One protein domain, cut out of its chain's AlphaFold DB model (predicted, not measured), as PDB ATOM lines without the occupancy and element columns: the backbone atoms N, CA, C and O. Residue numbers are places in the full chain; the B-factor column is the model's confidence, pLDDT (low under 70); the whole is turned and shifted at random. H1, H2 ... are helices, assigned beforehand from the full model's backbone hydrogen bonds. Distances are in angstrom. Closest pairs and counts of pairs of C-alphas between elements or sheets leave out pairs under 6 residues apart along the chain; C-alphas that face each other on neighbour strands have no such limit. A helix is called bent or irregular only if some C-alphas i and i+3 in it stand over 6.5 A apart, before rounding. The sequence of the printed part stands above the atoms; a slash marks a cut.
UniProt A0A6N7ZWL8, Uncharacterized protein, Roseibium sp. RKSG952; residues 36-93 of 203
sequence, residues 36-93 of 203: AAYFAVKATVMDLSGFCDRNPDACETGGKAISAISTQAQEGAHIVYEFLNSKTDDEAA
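This is residues 36 to 93 of the 203 residues of an uncharacterized protein of Roseibium sp. RKSG952 (UniProt A0A6N7ZWL8). The model is a flat, open hook of two helices: H1 meets the longer, bent H2 at a corner beside Asn 55, and H2 turns again at residues 69 and 70, after its shorter arm H2a, its longer arm H2b heading back opposite to H1 across an empty gap. The printed part has 58 residues, with H1 then H2 along it, no named strand, and is all helix. It is extended, with a radius of gyration of the C-alphas of 17.2 A and spans of 55 by 28 by 6 A.

H1, residues 36 to 54, is 28.1 A long and begins at C-alpha 36 (-29.260, 120.942, 2.785). H2, residues 56 to 91, was assigned as one helix by its hydrogen bonds but is bent: C-alphas 68 and 71 are 6.8 A apart. Its arms are H2a, residues 56 to 68, 18.6 A, and H2b, residues 71 to 91, 30.7 A, ending at C-alpha 91 (-9.597, 133.056, -12.601).

H1 and H2a are close but not clearly touching, the closest C-alphas, of Cys 52 and Cys 59, 5.7 A apart. They run opposite ways at a steep tilt of 47 degrees. H2a and H2b stand at a steep tilt of 50 degrees. H1 and H2b are apart. O i to N i+4 pairs are within hydrogen-bond range throughout H2a, in 13 of 15 in H1 and 16 of 17 in H2b.

The C-alphas farthest apart, of Arg 54 and Ala 93, are 54.8 A apart. The printed part has no cut, and the link from H1 to H2 is tight. Residues 90 to 93 have pLDDT under 70.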
ATOM      1  N   ALA A  36     -27.845 121.305   2.689       86.75
ATOM      2  CA  ALA A  36     -29.260 120.942   2.785       86.75
ATOM      3  C   ALA A  36     -29.751 120.118   1.577       86.75
ATOM      4  O   ALA A  36     -30.491 119.145   1.753       86.75
ATOM      5  N   ALA A  37     -29.315 120.455   0.358       87.06
ATOM      6  CA  ALA A  37     -29.663 119.705  -0.850       87.06
ATOM      7  C   ALA A  37     -29.133 118.260  -0.805       87.06
ATOM      8  O   ALA A  37     -29.866 117.319  -1.120       87.06
ATOM      9  N   TYR A  38     -27.897 118.061  -0.340       91.19
ATOM     10  CA  TYR A  38     -27.321 116.728  -0.154       91.19
ATOM     11  C   TYR A  38     -28.132 115.877   0.834       91.19
ATOM     12  O   TYR A  38     -28.456 114.718   0.549       91.19
ATOM     13  N   PHE A  39     -28.521 116.451   1.977       93.31
ATOM     14  CA  PHE A  39     -29.361 115.752   2.950       93.31
ATOM     15  C   PHE A  39     -30.753 115.416   2.394       93.31
ATOM     16  O   PHE A  39     -31.262 114.328   2.662       93.31
ATOM     17  N   ALA A  40     -31.342 116.286   1.569       91.25
ATOM     18  CA  ALA A  40     -32.627 116.028   0.914       91.25
ATOM     19  C   ALA A  40     -32.553 114.868  -0.097       91.25
ATOM     20  O   ALA A  40     -33.427 113.995  -0.122       91.25
ATOM     21  N   VAL A  41     -31.479 114.801  -0.891       92.31
ATOM     22  CA  VAL A  41     -31.226 113.662  -1.787       92.31
ATOM     23  C   VAL A  41     -31.068 112.379  -0.977       92.31
ATOM     24  O   VAL A  41     -31.708 111.374  -1.287       92.31
ATOM     25  N   LYS A  42     -30.286 112.403   0.109       92.56
ATOM     26  CA  LYS A  42     -30.145 111.238   0.993       92.56
ATOM     27  C   LYS A  42     -31.471 110.789   1.600       92.56
ATOM     28  O   LYS A  42     -31.729 109.590   1.646       92.56
ATOM     29  N   ALA A  43     -32.325 111.723   2.015       93.25
ATOM     30  CA  ALA A  43     -33.665 111.407   2.501       93.25
ATOM     31  C   ALA A  43     -34.511 110.702   1.432       93.25
ATOM     32  O   ALA A  43     -35.186 109.720   1.730       93.25
ATOM     33  N   THR A  44     -34.403 111.131   0.176       93.75
ATOM     34  CA  THR A  44     -35.074 110.476  -0.957       93.75
ATOM     35  C   THR A  44     -34.563 109.052  -1.175       93.75
ATOM     36  O   THR A  44     -35.353 108.137  -1.379       93.75
ATOM     37  N   VAL A  45     -33.249 108.825  -1.079       93.19
ATOM     38  CA  VAL A  45     -32.675 107.470  -1.188       93.19
ATOM     39  C   VAL A  45     -33.188 106.557  -0.071       93.19
ATOM     40  O   VAL A  45     -33.491 105.390  -0.319       93.19
ATOM     41  N   MET A  46     -33.346 107.084   1.147       91.88
ATOM     42  CA  MET A  46     -33.960 106.330   2.242       91.88
ATOM     43  C   MET A  46     -35.432 105.998   1.955       91.88
ATOM     44  O   MET A  46     -35.858 104.884   2.245       91.88
ATOM     45  N   ASP A  47     -36.198 106.891   1.326       91.25
ATOM     46  CA  ASP A  47     -37.576 106.590   0.908       91.25
ATOM     47  C   ASP A  47     -37.631 105.491  -0.170       91.25
ATOM     48  O   ASP A  47     -38.425 104.549  -0.080       91.25
ATOM     49  N   LEU A  48     -36.702 105.532  -1.132       92.19
ATOM     50  CA  LEU A  48     -36.555 104.486  -2.144       92.19
ATOM     51  C   LEU A  48     -36.278 103.114  -1.522       92.19
ATOM     52  O   LEU A  48     -36.786 102.117  -2.029       92.19
ATOM     53  N   SER A  49     -35.529 103.046  -0.418       91.25
ATOM     54  CA  SER A  49     -35.286 101.771   0.270       91.25
ATOM     55  C   SER A  49     -36.594 101.118   0.740       91.25
ATOM     56  O   SER A  49     -36.832  99.945   0.456       91.25
ATOM     57  N   GLY A  50     -37.519 101.901   1.308       93.56
ATOM     58  CA  GLY A  50     -38.843 101.413   1.700       93.56
ATOM     59  C   GLY A  50     -39.761 101.089   0.512       93.56
ATOM     60  O   GLY A  50     -40.688 100.285   0.645       93.56
ATOM     61  N   PHE A  51     -39.533 101.691  -0.661       92.62
ATOM     62  CA  PHE A  51     -40.199 101.296  -1.906       92.62
ATOM     63  C   PHE A  51     -39.684  99.945  -2.422       92.62
ATOM     64  O   PHE A  51     -40.494  99.118  -2.851       92.62
ATOM     65  N   CYS A  52     -38.375  99.700  -2.335       94.25
ATOM     66  CA  CYS A  52     -37.757  98.441  -2.745       94.25
ATOM     67  C   CYS A  52     -38.227  97.252  -1.905       94.25
ATOM     68  O   CYS A  52     -38.487  96.194  -2.473       94.25
ATOM     69  N   ASP A  53     -38.443  97.438  -0.599       94.75
ATOM     70  CA  ASP A  53     -39.016  96.393   0.264       94.75
ATOM     71  C   ASP A  53     -40.403  95.930  -0.215       94.75
ATOM     72  O   ASP A  53     -40.782  94.773  -0.036       94.75
ATOM     73  N   ARG A  54     -41.176  96.829  -0.841       94.88
ATOM     74  CA  ARG A  54     -42.515  96.527  -1.372       94.88
ATOM     75  C   ARG A  54     -42.503  96.038  -2.821       94.88
ATOM     76  O   ARG A  54     -43.454  95.377  -3.224       94.88
ATOM     77  N   ASN A  55     -41.478  96.378  -3.604       94.25
ATOM     78  CA  ASN A  55     -41.382  96.058  -5.033       94.25
ATOM     79  C   ASN A  55     -39.942  95.654  -5.415       94.25
ATOM     80  O   ASN A  55     -39.228  96.447  -6.043       94.25
ATOM     81  N   PRO A  56     -39.507  94.427  -5.072       93.19
ATOM     82  CA  PRO A  56     -38.125  93.990  -5.286       93.19
ATOM     83  C   PRO A  56     -37.737  93.918  -6.772       93.19
ATOM     84  O   PRO A  56     -36.656  94.375  -7.144       93.19
ATOM     85  N   ASP A  57     -38.640  93.454  -7.642       94.31
ATOM     86  CA  ASP A  57     -38.373  93.295  -9.083       94.31
ATOM     87  C   ASP A  57     -38.052  94.632  -9.783       94.31
ATOM     88  O   ASP A  57     -37.218  94.705 -10.696       94.31
ATOM     89  N   ALA A  58     -38.690  95.719  -9.331       92.69
ATOM     90  CA  ALA A  58     -38.461  97.063  -9.856       92.69
ATOM     91  C   ALA A  58     -37.060  97.575  -9.489       92.69
ATOM     92  O   ALA A  58     -36.375  98.163 -10.331       92.69
ATOM     93  N   CYS A  59     -36.611  97.315  -8.259       94.06
ATOM     94  CA  CYS A  59     -35.285  97.719  -7.805       94.06
ATOM     95  C   CYS A  59     -34.169  96.852  -8.399       94.06
ATOM     96  O   CYS A  59     -33.113  97.389  -8.720       94.06
ATOM     97  N   GLU A  60     -34.393  95.556  -8.643       95.00
ATOM     98  CA  GLU A  60     -33.407  94.712  -9.330       95.00
ATOM     99  C   GLU A  60     -33.174  95.182 -10.775       95.00
ATOM    100  O   GLU A  60     -32.035  95.371 -11.213       95.00
ATOM    101  N   THR A  61     -34.258  95.418 -11.516       95.12
ATOM    102  CA  THR A  61     -34.171  95.873 -12.910       95.12
ATOM    103  C   THR A  61     -33.592  97.288 -12.995       95.12
ATOM    104  O   THR A  61     -32.697  97.551 -13.802       95.12
ATOM    105  N   GLY A  62     -34.053  98.196 -12.127       90.00
ATOM    106  CA  GLY A  62     -33.549  99.567 -12.049       90.00
ATOM    107  C   GLY A  62     -32.080  99.636 -11.624       90.00
ATOM    108  O   GLY A  62     -31.299 100.371 -12.227       90.00
ATOM    109  N   GLY A  63     -31.673  98.823 -10.648       93.25
ATOM    110  CA  GLY A  63     -30.294  98.745 -10.167       93.25
ATOM    111  C   GLY A  63     -29.318  98.289 -11.249       93.25
ATOM    112  O   GLY A  63     -28.248  98.884 -11.398       93.25
ATOM    113  N   LYS A  64     -29.701  97.304 -12.075       93.81
ATOM    114  CA  LYS A  64     -28.906  96.873 -13.240       93.81
ATOM    115  C   LYS A  64     -28.738  97.999 -14.262       93.81
ATOM    116  O   LYS A  64     -27.633  98.215 -14.757       93.81
ATOM    117  N   ALA A  65     -29.806  98.748 -14.541       93.81
ATOM    118  CA  ALA A  65     -29.762  99.870 -15.474       93.81
ATOM    119  C   ALA A  65     -28.870 101.019 -14.969       93.81
ATOM    120  O   ALA A  65     -28.028 101.513 -15.715       93.81
ATOM    121  N   ILE A  66     -29.012 101.409 -13.698       94.50
ATOM    122  CA  ILE A  66     -28.198 102.470 -13.083       94.50
ATOM    123  C   ILE A  66     -26.723 102.058 -13.021       94.50
ATOM    124  O   ILE A  66     -25.846 102.850 -13.362       94.50
ATOM    125  N   SER A  67     -26.438 100.807 -12.652       92.50
ATOM    126  CA  SER A  67     -25.062 100.300 -12.585       92.50
ATOM    127  C   SER A  67     -24.363 100.389 -13.944       92.50
ATOM    128  O   SER A  67     -23.215 100.822 -14.007       92.50
ATOM    129  N   ALA A  68     -25.074 100.082 -15.036       92.88
ATOM    130  CA  ALA A  68     -24.530 100.131 -16.393       92.88
ATOM    131  C   ALA A  68     -24.129 101.544 -16.857       92.88
ATOM    132  O   ALA A  68     -23.185 101.677 -17.630       92.88
ATOM    133  N   ILE A  69     -24.817 102.592 -16.393       93.94
ATOM    134  CA  ILE A  69     -24.516 103.986 -16.773       93.94
ATOM    135  C   ILE A  69     -23.567 104.688 -15.790       93.94
ATOM    136  O   ILE A  69     -22.944 105.690 -16.139       93.94
ATOM    137  N   SER A  70     -23.444 104.179 -14.560       92.12
ATOM    138  CA  SER A  70     -22.692 104.841 -13.485       92.12
ATOM    139  C   SER A  70     -21.187 104.933 -13.744       92.12
ATOM    140  O   SER A  70     -20.563 105.923 -13.369       92.12
ATOM    141  N   THR A  71     -20.605 103.949 -14.430       92.12
ATOM    142  CA  THR A  71     -19.169 103.921 -14.745       92.12
ATOM    143  C   THR A  71     -18.780 105.073 -15.667       92.12
ATOM    144  O   THR A  71     -17.817 105.784 -15.403       92.12
ATOM    145  N   GLN A  72     -19.582 105.329 -16.702       92.25
ATOM    146  CA  GLN A  72     -19.384 106.471 -17.593       92.25
ATOM    147  C   GLN A  72     -19.644 107.804 -16.880       92.25
ATOM    148  O   GLN A  72     -18.986 108.802 -17.173       92.25
ATOM    149  N   ALA A  73     -20.589 107.837 -15.938       93.50
ATOM    150  CA  ALA A  73     -20.875 109.041 -15.168       93.50
ATOM    151  C   ALA A  73     -19.679 109.483 -14.302       93.50
ATOM    152  O   ALA A  73     -19.454 110.681 -14.170       93.50
ATOM    153  N   GLN A  74     -18.895 108.543 -13.760       91.19
ATOM    154  CA  GLN A  74     -17.687 108.851 -12.980       91.19
ATOM    155  C   GLN A  74     -16.605 109.511 -13.840       91.19
ATOM    156  O   GLN A  74     -16.058 110.540 -13.452       91.19
ATOM    157  N   GLU A  75     -16.362 108.975 -15.038       93.56
ATOM    158  CA  GLU A  75     -15.415 109.563 -15.993       93.56
ATOM    159  C   GLU A  75     -15.857 110.972 -16.421       93.56
ATOM    160  O   GLU A  75     -15.069 111.915 -16.438       93.56
ATOM    161  N   GLY A  76     -17.154 111.151 -16.697       91.25
ATOM    162  CA  GLY A  76     -17.715 112.464 -17.018       91.25
ATOM    163  C   GLY A  76     -17.586 113.466 -15.867       91.25
ATOM    164  O   GLY A  76     -17.288 114.635 -16.108       91.25
ATOM    165  N   ALA A  77     -17.771 113.016 -14.621       94.31
ATOM    166  CA  ALA A  77     -17.601 113.856 -13.440       94.31
ATOM    167  C   ALA A  77     -16.147 114.322 -13.276       94.31
ATOM    168  O   ALA A  77     -15.924 115.494 -12.982       94.31
ATOM    169  N   HIS A  78     -15.173 113.443 -13.530       93.69
ATOM    170  CA  HIS A  78     -13.754 113.790 -13.478       93.69
ATOM    171  C   HIS A  78     -13.393 114.878 -14.498       93.69
ATOM    172  O   HIS A  78     -12.821 115.901 -14.132       93.69
ATOM    173  N   ILE A  79     -13.816 114.716 -15.757       95.00
ATOM    174  CA  ILE A  79     -13.542 115.688 -16.830       95.00
ATOM    175  C   ILE A  79     -14.126 117.069 -16.497       95.00
ATOM    176  O   ILE A  79     -13.484 118.097 -16.719       95.00
ATOM    177  N   VAL A  80     -15.349 117.116 -15.961       94.69
ATOM    178  CA  VAL A  80     -15.973 118.384 -15.555       94.69
ATOM    179  C   VAL A  80     -15.233 119.003 -14.369       94.69
ATOM    180  O   VAL A  80     -15.029 120.216 -14.364       94.69
ATOM    181  N   TYR A  81     -14.795 118.197 -13.399       91.31
ATOM    182  CA  TYR A  81     -14.039 118.680 -12.246       91.31
ATOM    183  C   TYR A  81     -12.688 119.279 -12.653       91.31
ATOM    184  O   TYR A  81     -12.386 120.403 -12.263       91.31
ATOM    185  N   GLU A  82     -11.915 118.605 -13.508       92.25
ATOM    186  CA  GLU A  82     -10.645 119.138 -14.025       92.25
ATOM    187  C   GLU A  82     -10.840 120.448 -14.804       92.25
ATOM    188  O   GLU A  82     -10.045 121.386 -14.692       92.25
ATOM    189  N   PHE A  83     -11.925 120.557 -15.571       92.44
ATOM    190  CA  PHE A  83     -12.257 121.777 -16.303       92.44
ATOM    191  C   PHE A  83     -12.656 122.941 -15.387       92.44
ATOM    192  O   PHE A  83     -12.349 124.094 -15.683       92.44
ATOM    193  N   LEU A  84     -13.347 122.661 -14.281       89.62
ATOM    194  CA  LEU A  84     -13.685 123.672 -13.279       89.62
ATOM    195  C   LEU A  84     -12.450 124.090 -12.477       89.62
ATOM    196  O   LEU A  84     -12.253 125.283 -12.253       89.62
ATOM    197  N   ASN A  85     -11.597 123.133 -12.105       88.62
ATOM    198  CA  ASN A  85     -10.357 123.410 -11.388       88.62
ATOM    199  C   ASN A  85      -9.413 124.272 -12.236       88.62
ATOM    200  O   ASN A  85      -9.004 125.333 -11.785       88.62
ATOM    201  N   SER A  86      -9.162 123.888 -13.494       84.69
ATOM    202  CA  SER A  86      -8.290 124.654 -14.405       84.69
ATOM    203  C   SER A  86      -8.770 126.087 -14.640       84.69
ATOM    204  O   SER A  86      -7.962 127.009 -14.641       84.69
ATOM    205  N   LYS A  87     -10.082 126.311 -14.772       83.38
ATOM    206  CA  LYS A  87     -10.615 127.677 -14.868       83.38
ATOM    207  C   LYS A  87     -10.537 128.463 -13.575       83.38
ATOM    208  O   LYS A  87     -10.359 129.670 -13.634       83.38
ATOM    209  N   THR A  88     -10.691 127.803 -12.433       76.50
ATOM    210  CA  THR A  88     -10.542 128.464 -11.133       76.50
ATOM    211  C   THR A  88      -9.083 128.858 -10.908       76.50
ATOM    212  O   THR A  88      -8.833 129.920 -10.355       76.50
ATOM    213  N   ASP A  89      -8.125 128.069 -11.400       72.44
ATOM    214  CA  ASP A  89      -6.699 128.415 -11.380       72.44
ATOM    215  C   ASP A  89      -6.378 129.609 -12.307       72.44
ATOM    216  O   ASP A  89      -5.579 130.472 -11.942       72.44
ATOM    217  N   ASP A  90      -7.044 129.708 -13.467       67.25
ATOM    218  CA  ASP A  90      -6.932 130.846 -14.395       67.25
ATOM    219  C   ASP A  90      -7.662 132.115 -13.882       67.25
ATOM    220  O   ASP A  90      -7.162 133.233 -14.043       67.25
ATOM    221  N   GLU A  91      -8.827 131.969 -13.233       59.09
ATOM    222  CA  GLU A  91      -9.597 133.056 -12.601       59.09
ATOM    223  C   GLU A  91      -9.054 133.456 -11.220       59.09
ATOM    224  O   GLU A  91      -9.285 134.577 -10.789       59.09
ATOM    225  N   ALA A  92      -8.238 132.646 -10.537       55.34
ATOM    226  CA  ALA A  92      -7.588 133.047  -9.281       55.34
ATOM    227  C   ALA A  92      -6.613 134.236  -9.451       55.34
ATOM    228  O   ALA A  92      -6.202 134.848  -8.462       55.34
ATOM    229  N   ALA A  93      -6.273 134.611 -10.693       51.69
ATOM    230  CA  ALA A  93      -5.573 135.855 -11.018       51.69
ATOM    231  C   ALA A  93      -6.499 137.097 -11.100       51.69
ATOM    232  O   ALA A  93      -6.006 138.226 -11.056       51.69
TER     233      ALA A  93